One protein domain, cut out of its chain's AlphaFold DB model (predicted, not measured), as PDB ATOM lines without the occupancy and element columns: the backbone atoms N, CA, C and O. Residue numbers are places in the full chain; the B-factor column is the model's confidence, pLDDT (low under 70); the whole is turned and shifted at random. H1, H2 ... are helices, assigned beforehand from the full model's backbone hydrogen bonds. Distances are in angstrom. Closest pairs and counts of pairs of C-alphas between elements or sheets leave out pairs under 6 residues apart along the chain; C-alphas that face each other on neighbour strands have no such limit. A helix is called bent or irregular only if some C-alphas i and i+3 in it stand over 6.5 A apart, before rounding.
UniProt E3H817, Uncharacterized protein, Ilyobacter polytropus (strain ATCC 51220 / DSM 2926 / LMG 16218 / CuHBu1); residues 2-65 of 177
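This is residues 2 to 65 of the 177 residues of an uncharacterized protein of Ilyobacter polytropus (strain ATCC 51220 / DSM 2926 / LMG 16218 / CuHBu1) (UniProt E3H817). Two long helices, H1 and H3, make a narrow, open V: they run opposite ways, come near each other where the printed part begins and ends, and spread toward the other end, where the short helix H2 and the link after it bridge the gap. The space between the two long helices is empty over much of their length, and residues 14 to 35 and 37 to 44, at the wide end, stand free. The printed part has 64 residues with three named helices in the order H1, H2, H3 and no named strand, and its class is all helix. The whole is loose, with a radius of gyration of the C-alphas of 15.2 A, and spans 49 by 24 by 14 A.

H1, residues 2 to 26, and H3, residues 39 to 63, are close but not clearly touching, with 1 pair of C-alphas within 8 A. Their closest C-alphas, those of Ile 6 and Leu 55, are 7.3 A apart, while their centres are 13.9 A apart. They run opposite ways at a shallow tilt of 33 degrees, only just short of steep. A tight link of 1 residue joins H1 to H2, residues 28 to 32. H1 and H2 are close but not clearly touching, and their closest C-alphas, those of Leu 24 and Phe 31, are 7.1 A apart. A short link of 6 residues joins H2 to H3, and these two helices are apart. In H1 and H3 every O i to N i+4 pair is within hydrogen-bond range. In H2 0 of 1 such pairs is within range, beside 1 of 2 O i to N i+3 pairs.

H1 begins at C-alpha 2, at (34.003, -12.976, 20.010), and ends at C-alpha 26, at (7.834, -34.640, 33.466), 36.5 A from first to last C-alpha. H2 follows from Pro 28 to Tyr 32, with 7.7 A between its first and last C-alphas. It is neither bent nor irregular, but only just: C-alphas 29 and 32 are 6.1 A apart. H3 runs from Tyr 39 to Asn 63 over 35.4 A and ends at C-alpha 63, at (40.068, -12.100, 31.634).

The two C-alphas farthest apart, those of Glu 29 and Glu 65, are 49.0 A apart. The first and last printed C-alphas, those of Val 2 and Glu 65, are 15.1 A apart. The printed part has no cut, and neither of its two links is long. The mean pLDDT of the printed part is 73.4, and 20 residues are under 70: residues 2 to 4, 28 to 34, 36, 56 and 58 to 65.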
ATOM      1  N   VAL A   2      33.768 -11.669  19.351       61.94
ATOM      2  CA  VAL A   2      34.003 -12.976  20.010       61.94
ATOM      3  C   VAL A   2      33.472 -13.065  21.452       61.94
ATOM      4  O   VAL A   2      32.693 -13.958  21.754       61.94
ATOM      5  N   ARG A   3      33.756 -12.079  22.323       68.06
ATOM      6  CA  ARG A   3      33.238 -12.068  23.712       68.06
ATOM      7  C   ARG A   3      31.703 -12.108  23.813       68.06
ATOM      8  O   ARG A   3      31.175 -12.732  24.726       68.06
ATOM      9  N   LYS A   4      30.985 -11.454  22.889       66.75
ATOM     10  CA  LYS A   4      29.510 -11.472  22.854       66.75
ATOM     11  C   LYS A   4      28.981 -12.823  22.360       66.75
ATOM     12  O   LYS A   4      27.977 -13.294  22.872       66.75
ATOM     13  N   LEU A   5      29.681 -13.439  21.407       73.06
ATOM     14  CA  LEU A   5      29.324 -14.738  20.839       73.06
ATOM     15  C   LEU A   5      29.518 -15.872  21.856       73.06
ATOM     16  O   LEU A   5      28.615 -16.679  22.026       73.06
ATOM     17  N   ILE A   6      30.624 -15.875  22.608       77.12
ATOM     18  CA  ILE A   6      30.866 -16.851  23.688       77.12
ATOM     19  C   ILE A   6      29.810 -16.723  24.792       77.12
ATOM     20  O   ILE A   6      29.306 -17.726  25.291       77.12
ATOM     21  N   PHE A   7      29.447 -15.490  25.163       75.19
ATOM     22  CA  PHE A   7      28.380 -15.264  26.137       75.19
ATOM     23  C   PHE A   7      27.049 -15.816  25.619       75.19
ATOM     24  O   PHE A   7      26.397 -16.573  26.328       75.19
ATOM     25  N   ALA A   8      26.688 -15.528  24.366       74.62
ATOM     26  CA  ALA A   8      25.485 -16.083  23.753       74.62
ATOM     27  C   ALA A   8      25.498 -17.624  23.727       74.62
ATOM     28  O   ALA A   8      24.507 -18.237  24.108       74.62
ATOM     29  N   LEU A   9      26.625 -18.252  23.370       80.44
ATOM     30  CA  LEU A   9      26.756 -19.712  23.331       80.44
ATOM     31  C   LEU A   9      26.570 -20.349  24.718       80.44
ATOM     32  O   LEU A   9      25.881 -21.357  24.855       80.44
ATOM     33  N   ALA A  10      27.136 -19.728  25.759       79.81
ATOM     34  CA  ALA A  10      26.982 -20.189  27.135       79.81
ATOM     35  C   ALA A  10      25.520 -20.112  27.607       79.81
ATOM     36  O   ALA A  10      25.033 -21.053  28.230       79.81
ATOM     37  N   TRP A  11      24.809 -19.028  27.273       80.94
ATOM     38  CA  TRP A  11      23.380 -18.879  27.576       80.94
ATOM     39  C   TRP A  11      22.514 -19.897  26.836       80.94
ATOM     40  O   TRP A  11      21.609 -20.474  27.434       80.94
ATOM     41  N   VAL A  12      22.818 -20.163  25.564       84.00
ATOM     42  CA  VAL A  12      22.118 -21.184  24.772       84.00
ATOM     43  C   VAL A  12      22.314 -22.576  25.375       84.00
ATOM     44  O   VAL A  12      21.347 -23.320  25.509       84.00
ATOM     45  N   GLY A  13      23.527 -22.927  25.804       83.44
ATOM     46  CA  GLY A  13      23.757 -24.228  26.433       83.44
ATOM     47  C   GLY A  13      23.052 -24.376  27.787       83.44
ATOM     48  O   GLY A  13      22.450 -25.416  28.039       83.44
ATOM     49  N   ILE A  14      23.016 -23.322  28.613       84.62
ATOM     50  CA  ILE A  14      22.225 -23.308  29.860       84.62
ATOM     51  C   ILE A  14      20.734 -23.516  29.558       84.62
ATOM     52  O   ILE A  14      20.063 -24.290  30.241       84.62
ATOM     53  N   PHE A  15      20.222 -22.864  28.513       87.12
ATOM     54  CA  PHE A  15      18.831 -22.988  28.089       87.12
ATOM     55  C   PHE A  15      18.484 -24.418  27.640       87.12
ATOM     56  O   PHE A  15      17.473 -24.967  28.073       87.12
ATOM     57  N   ILE A  16      19.351 -25.056  26.847       86.12
ATOM     58  CA  ILE A  16      19.164 -26.440  26.382       86.12
ATOM     59  C   ILE A  16      19.201 -27.431  27.552       86.12
ATOM     60  O   ILE A  16      18.347 -28.313  27.629       86.12
ATOM     61  N   ILE A  17      20.149 -27.275  28.482       84.00
ATOM     62  CA  ILE A  17      20.248 -28.133  29.676       84.00
ATOM     63  C   ILE A  17      18.990 -27.988  30.542       84.00
ATOM     64  O   ILE A  17      18.457 -28.985  31.026       84.00
ATOM     65  N   SER A  18      18.477 -26.764  30.697       81.12
ATOM     66  CA  SER A  18      17.249 -26.504  31.451       81.12
ATOM     67  C   SER A  18      16.018 -27.139  30.794       81.12
ATOM     68  O   SER A  18      15.238 -27.789  31.488       81.12
ATOM     69  N   LEU A  19      15.865 -27.013  29.473       84.31
ATOM     70  CA  LEU A  19      14.797 -27.671  28.710       84.31
ATOM     71  C   LEU A  19      14.870 -29.197  28.815       84.31
ATOM     72  O   LEU A  19      13.851 -29.837  29.063       84.31
ATOM     73  N   GLY A  20      16.069 -29.769  28.679       80.94
ATOM     74  CA  GLY A  20      16.293 -31.205  28.840       80.94
ATOM     75  C   GLY A  20      15.941 -31.693  30.246       80.94
ATOM     76  O   GLY A  20      15.246 -32.694  30.386       80.94
ATOM     77  N   GLY A  21      16.342 -30.957  31.287       76.31
ATOM     78  CA  GLY A  21      16.010 -31.289  32.676       76.31
ATOM     79  C   GLY A  21      14.505 -31.264  32.958       76.31
ATOM     80  O   GLY A  21      13.991 -32.164  33.616       76.31
ATOM     81  N   ILE A  22      13.786 -30.279  32.412       80.38
ATOM     82  CA  ILE A  22      12.321 -30.196  32.532       80.38
ATOM     83  C   ILE A  22      11.651 -31.352  31.780       80.38
ATOM     84  O   ILE A  22      10.781 -32.017  32.337       80.38
ATOM     85  N   TYR A  23      12.076 -31.625  30.545       77.06
ATOM     86  CA  TYR A  23      11.534 -32.718  29.734       77.06
ATOM     87  C   TYR A  23      11.720 -34.086  30.413       77.06
ATOM     88  O   TYR A  23      10.782 -34.880  30.469       77.06
ATOM     89  N   LEU A  24      12.894 -34.328  31.005       71.50
ATOM     90  CA  LEU A  24      13.190 -35.550  31.758       71.50
ATOM     91  C   LEU A  24      12.412 -35.650  33.082       71.50
ATOM     92  O   LEU A  24      12.073 -36.754  33.498       71.50
ATOM     93  N   GLY A  25      12.118 -34.529  33.747       73.62
ATOM     94  CA  GLY A  25      11.376 -34.517  35.014       73.62
ATOM     95  C   GLY A  25       9.872 -34.783  34.875       73.62
ATOM     96  O   GLY A  25       9.252 -35.269  35.818       73.62
ATOM     97  N   ILE A  26       9.279 -34.480  33.714       76.62
ATOM     98  CA  ILE A  26       7.834 -34.640  33.466       76.62
ATOM     99  C   ILE A  26       7.470 -36.091  33.109       76.62
ATOM    100  O   ILE A  26       6.352 -36.521  33.390       76.62
ATOM    101  N   ILE A  27       8.394 -36.862  32.519       72.31
ATOM    102  CA  ILE A  27       8.135 -38.240  32.071       72.31
ATOM    103  C   ILE A  27       9.103 -39.219  32.764       72.31
ATOM    104  O   ILE A  27      10.152 -39.555  32.209       72.31
ATOM    105  N   PRO A  28       8.766 -39.716  33.971       64.56
ATOM    106  CA  PRO A  28       9.657 -40.565  34.768       64.56
ATOM    107  C   PRO A  28       9.942 -41.948  34.153       64.56
ATOM    108  O   PRO A  28      10.935 -42.579  34.506       64.56
ATOM    109  N   GLU A  29       9.136 -42.420  33.195       65.44
ATOM    110  CA  GLU A  29       9.352 -43.706  32.505       65.44
ATOM    111  C   GLU A  29      10.616 -43.740  31.629       65.44
ATOM    112  O   GLU A  29      11.215 -44.802  31.446       65.44
ATOM    113  N   TYR A  30      11.089 -42.594  31.129       63.31
ATOM    114  CA  TYR A  30      12.353 -42.544  30.384       63.31
ATOM    115  C   TYR A  30      13.580 -42.590  31.302       63.31
ATOM    116  O   TYR A  30      14.660 -42.953  30.843       63.31
ATOM    117  N   PHE A  31      13.428 -42.307  32.601       61.50
ATOM    118  CA  PHE A  31      14.537 -42.322  33.562       61.50
ATOM    119  C   PHE A  31      15.151 -43.722  33.727       61.50
ATOM    120  O   PHE A  31      16.348 -43.843  33.973       61.50
ATOM    121  N   TYR A  32      14.349 -44.777  33.537       60.16
ATOM    122  CA  TYR A  32      14.790 -46.174  33.627       60.16
ATOM    123  C   TYR A  32      15.474 -46.699  32.358       60.16
ATOM    124  O   TYR A  32      16.232 -47.662  32.432       60.16
ATOM    125  N   ASN A  33      15.220 -46.076  31.204       63.81
ATOM    126  CA  ASN A  33      15.744 -46.523  29.908       63.81
ATOM    127  C   ASN A  33      16.986 -45.741  29.458       63.81
ATOM    128  O   ASN A  33      17.633 -46.114  28.479       63.81
ATOM    129  N   VAL A  34      17.330 -44.652  30.151       66.75
ATOM    130  CA  VAL A  34      18.574 -43.922  29.903       66.75
ATOM    131  C   VAL A  34      19.698 -44.614  30.662       66.75
ATOM    132  O   VAL A  34      19.862 -44.453  31.869       66.75
ATOM    133  N   ASP A  35      20.503 -45.381  29.934       70.56
ATOM    134  CA  ASP A  35      21.732 -45.942  30.478       70.56
ATOM    135  C   ASP A  35      22.796 -44.840  30.623       70.56
ATOM    136  O   ASP A  35      23.586 -44.564  29.714       70.56
ATOM    137  N   PHE A  36      22.828 -44.208  31.797       68.62
ATOM    138  CA  PHE A  36      23.845 -43.220  32.176       68.62
ATOM    139  C   PHE A  36      25.275 -43.797  32.181       68.62
ATOM    140  O   PHE A  36      26.254 -43.044  32.170       68.62
ATOM    141  N   TYR A  37      25.416 -45.126  32.186       71.62
ATOM    142  CA  TYR A  37      26.698 -45.825  32.123       71.62
ATOM    143  C   TYR A  37      27.089 -46.213  30.693       71.62
ATOM    144  O   TYR A  37      28.244 -46.591  30.465       71.62
ATOM    145  N   GLY A  38      26.186 -46.032  29.727       80.75
ATOM    146  CA  GLY A  38      26.416 -46.310  28.321       80.75
ATOM    147  C   GLY A  38      27.574 -45.493  27.742       80.75
ATOM    148  O   GLY A  38      27.722 -44.290  27.987       80.75
ATOM    149  N   TYR A  39      28.394 -46.145  26.915       78.56
ATOM    150  CA  TYR A  39      29.568 -45.528  26.288       78.56
ATOM    151  C   TYR A  39      29.220 -44.282  25.456       78.56
ATOM    152  O   TYR A  39      29.974 -43.310  25.467       78.56
ATOM    153  N   ALA A  40      28.060 -44.272  24.791       78.50
ATOM    154  CA  ALA A  40      27.594 -43.134  23.999       78.50
ATOM    155  C   ALA A  40      27.275 -41.903  24.866       78.50
ATOM    156  O   ALA A  40      27.699 -40.793  24.545       78.50
ATOM    157  N   PHE A  41      26.582 -42.097  25.995       80.69
ATOM    158  CA  PHE A  41      26.230 -41.011  26.913       80.69
ATOM    159  C   PHE A  41      27.478 -40.413  27.572       80.69
ATOM    160  O   PHE A  41      27.645 -39.194  27.601       80.69
ATOM    161  N   ARG A  42      28.415 -41.267  28.005       78.81
ATOM    162  CA  ARG A  42      29.724 -40.838  28.528       78.81
ATOM    163  C   ARG A  42      30.530 -40.059  27.492       78.81
ATOM    164  O   ARG A  42      31.079 -39.011  27.823       78.81
ATOM    165  N   GLY A  43      30.563 -40.531  26.245       81.88
ATOM    166  CA  GLY A  43      31.225 -39.833  25.141       81.88
ATOM    167  C   GLY A  43      30.640 -38.441  24.896       81.88
ATOM    168  O   GLY A  43      31.391 -37.471  24.785       81.88
ATOM    169  N   ALA A  44      29.310 -38.318  24.897       82.25
ATOM    170  CA  ALA A  44      28.627 -37.033  24.748       82.25
ATOM    171  C   ALA A  44      28.912 -36.075  25.920       82.25
ATOM    172  O   ALA A  44      29.195 -34.897  25.698       82.25
ATOM    173  N   LEU A  45      28.902 -36.579  27.159       82.38
ATOM    174  CA  LEU A  45      29.209 -35.800  28.367       82.38
ATOM    175  C   LEU A  45      30.647 -35.279  28.380       82.38
ATOM    176  O   LEU A  45      30.882 -34.113  28.710       82.38
ATOM    177  N   ILE A  46      31.600 -36.135  28.006       80.94
ATOM    178  CA  ILE A  46      33.015 -35.772  27.896       80.94
ATOM    179  C   ILE A  46      33.192 -34.732  26.791       80.94
ATOM    180  O   ILE A  46      33.787 -33.690  27.044       80.94
ATOM    181  N   GLY A  47      32.617 -34.956  25.605       85.44
ATOM    182  CA  GLY A  47      32.699 -34.008  24.490       85.44
ATOM    183  C   GLY A  47      32.131 -32.632  24.842       85.44
ATOM    184  O   GLY A  47      32.790 -31.612  24.624       85.44
ATOM    185  N   LEU A  48      30.949 -32.593  25.465       84.19
ATOM    186  CA  LEU A  48      30.333 -31.347  25.921       84.19
ATOM    187  C   LEU A  48      31.193 -30.650  26.985       84.19
ATOM    188  O   LEU A  48      31.419 -29.442  26.901       84.19
ATOM    189  N   SER A  49      31.729 -31.410  27.945       77.31
ATOM    190  CA  SER A  49      32.613 -30.880  28.989       77.31
ATOM    191  C   SER A  49      33.915 -30.324  28.417       77.31
ATOM    192  O   SER A  49      34.345 -29.250  28.831       77.31
ATOM    193  N   THR A  50      34.527 -30.992  27.437       84.44
ATOM    194  CA  THR A  50      35.745 -30.515  26.768       84.44
ATOM    195  C   THR A  50      35.504 -29.194  26.043       84.44
ATOM    196  O   THR A  50      36.300 -28.269  26.191       84.44
ATOM    197  N   ILE A  51      34.393 -29.062  25.311       83.75
ATOM    198  CA  ILE A  51      34.041 -27.810  24.622       83.75
ATOM    199  C   ILE A  51      33.855 -26.674  25.637       83.75
ATOM    200  O   ILE A  51      34.408 -25.586  25.465       83.75
ATOM    201  N   TYR A  52      33.131 -26.930  26.727       80.19
ATOM    202  CA  TYR A  52      32.936 -25.942  27.790       80.19
ATOM    203  C   TYR A  52      34.239 -25.558  28.493       80.19
ATOM    204  O   TYR A  52      34.443 -24.386  28.812       80.19
ATOM    205  N   LEU A  53      35.134 -26.521  28.703       77.69
ATOM    206  CA  LEU A  53      36.443 -26.296  29.302       77.69
ATOM    207  C   LEU A  53      37.321 -25.423  28.397       77.69
ATOM    208  O   LEU A  53      37.932 -24.478  28.891       77.69
ATOM    209  N   LEU A  54      37.328 -25.656  27.082       77.19
ATOM    210  CA  LEU A  54      38.044 -24.800  26.126       77.19
ATOM    211  C   LEU A  54      37.513 -23.360  26.144       77.19
ATOM    212  O   LEU A  54      38.300 -22.418  26.244       77.19
ATOM    213  N   LEU A  55      36.188 -23.177  26.151       78.00
ATOM    214  CA  LEU A  55      35.566 -21.851  26.277       78.00
ATOM    215  C   LEU A  55      35.904 -21.174  27.615       78.00
ATOM    216  O   LEU A  55      36.101 -19.956  27.671       78.00
ATOM    217  N   ALA A  56      35.982 -21.946  28.701       69.62
ATOM    218  CA  ALA A  56      36.371 -21.446  30.014       69.62
ATOM    219  C   ALA A  56      37.847 -21.029  30.054       69.62
ATOM    220  O   ALA A  56      38.148 -19.974  30.610       69.62
ATOM    221  N   ILE A  57      38.747 -21.793  29.425       70.62
ATOM    222  CA  ILE A  57      40.169 -21.448  29.296       70.62
ATOM    223  C   ILE A  57      40.342 -20.181  28.454       70.62
ATOM    224  O   ILE A  57      41.038 -19.267  28.894       70.62
ATOM    225  N   GLU A  58      39.676 -20.065  27.301       68.19
ATOM    226  CA  GLU A  58      39.715 -18.834  26.497       68.19
ATOM    227  C   GLU A  58      39.222 -17.621  27.292       68.19
ATOM    228  O   GLU A  58      39.812 -16.539  27.233       68.19
ATOM    229  N   LYS A  59      38.154 -17.791  28.076       63.00
ATOM    230  CA  LYS A  59      37.621 -16.729  28.935       63.00
ATOM    231  C   LYS A  59      38.558 -16.406  30.095       63.00
ATOM    232  O   LYS A  59      38.692 -15.231  30.429       63.00
ATOM    233  N   LEU A  60      39.206 -17.405  30.693       59.03
ATOM    234  CA  LEU A  60      40.170 -17.221  31.774       59.03
ATOM    235  C   LEU A  60      41.400 -16.471  31.261       59.03
ATOM    236  O   LEU A  60      41.768 -15.471  31.864       59.03
ATOM    237  N   LEU A  61      41.943 -16.862  30.105       57.00
ATOM    238  CA  LEU A  61      43.043 -16.172  29.424       57.00
ATOM    239  C   LEU A  61      42.641 -14.758  28.970       57.00
ATOM    240  O   LEU A  61      43.402 -13.814  29.162       57.00
ATOM    241  N   SER A  62      41.423 -14.566  28.447       52.91
ATOM    242  CA  SER A  62      40.917 -13.244  28.045       52.91
ATOM    243  C   SER A  62      40.592 -12.326  29.230       52.91
ATOM    244  O   SER A  62      40.603 -11.107  29.052       52.91
ATOM    245  N   ASN A  63      40.248 -12.868  30.399       50.03
ATOM    246  CA  ASN A  63      40.068 -12.100  31.634       50.03
ATOM    247  C   ASN A  63      41.388 -11.917  32.398       50.03
ATOM    248  O   ASN A  63      41.463 -11.046  33.261       50.03
ATOM    249  N   PHE A  64      42.424 -12.690  32.062       36.53
ATOM    250  CA  PHE A  64      43.799 -12.481  32.516       36.53
ATOM    251  C   PHE A  64      44.555 -11.426  31.700       36.53
ATOM    252  O   PHE A  64      45.733 -11.182  31.965       36.53
ATOM    253  N   GLU A  65      43.887 -10.716  30.784       42.72
ATOM    254  CA  GLU A  65      44.293  -9.361  30.408       42.72
ATOM    255  C   GLU A  65      44.062  -8.432  31.613       42.72
ATOM    256  O   GLU A  65      43.135  -7.618  31.649       42.72
TER     257      GLU A  65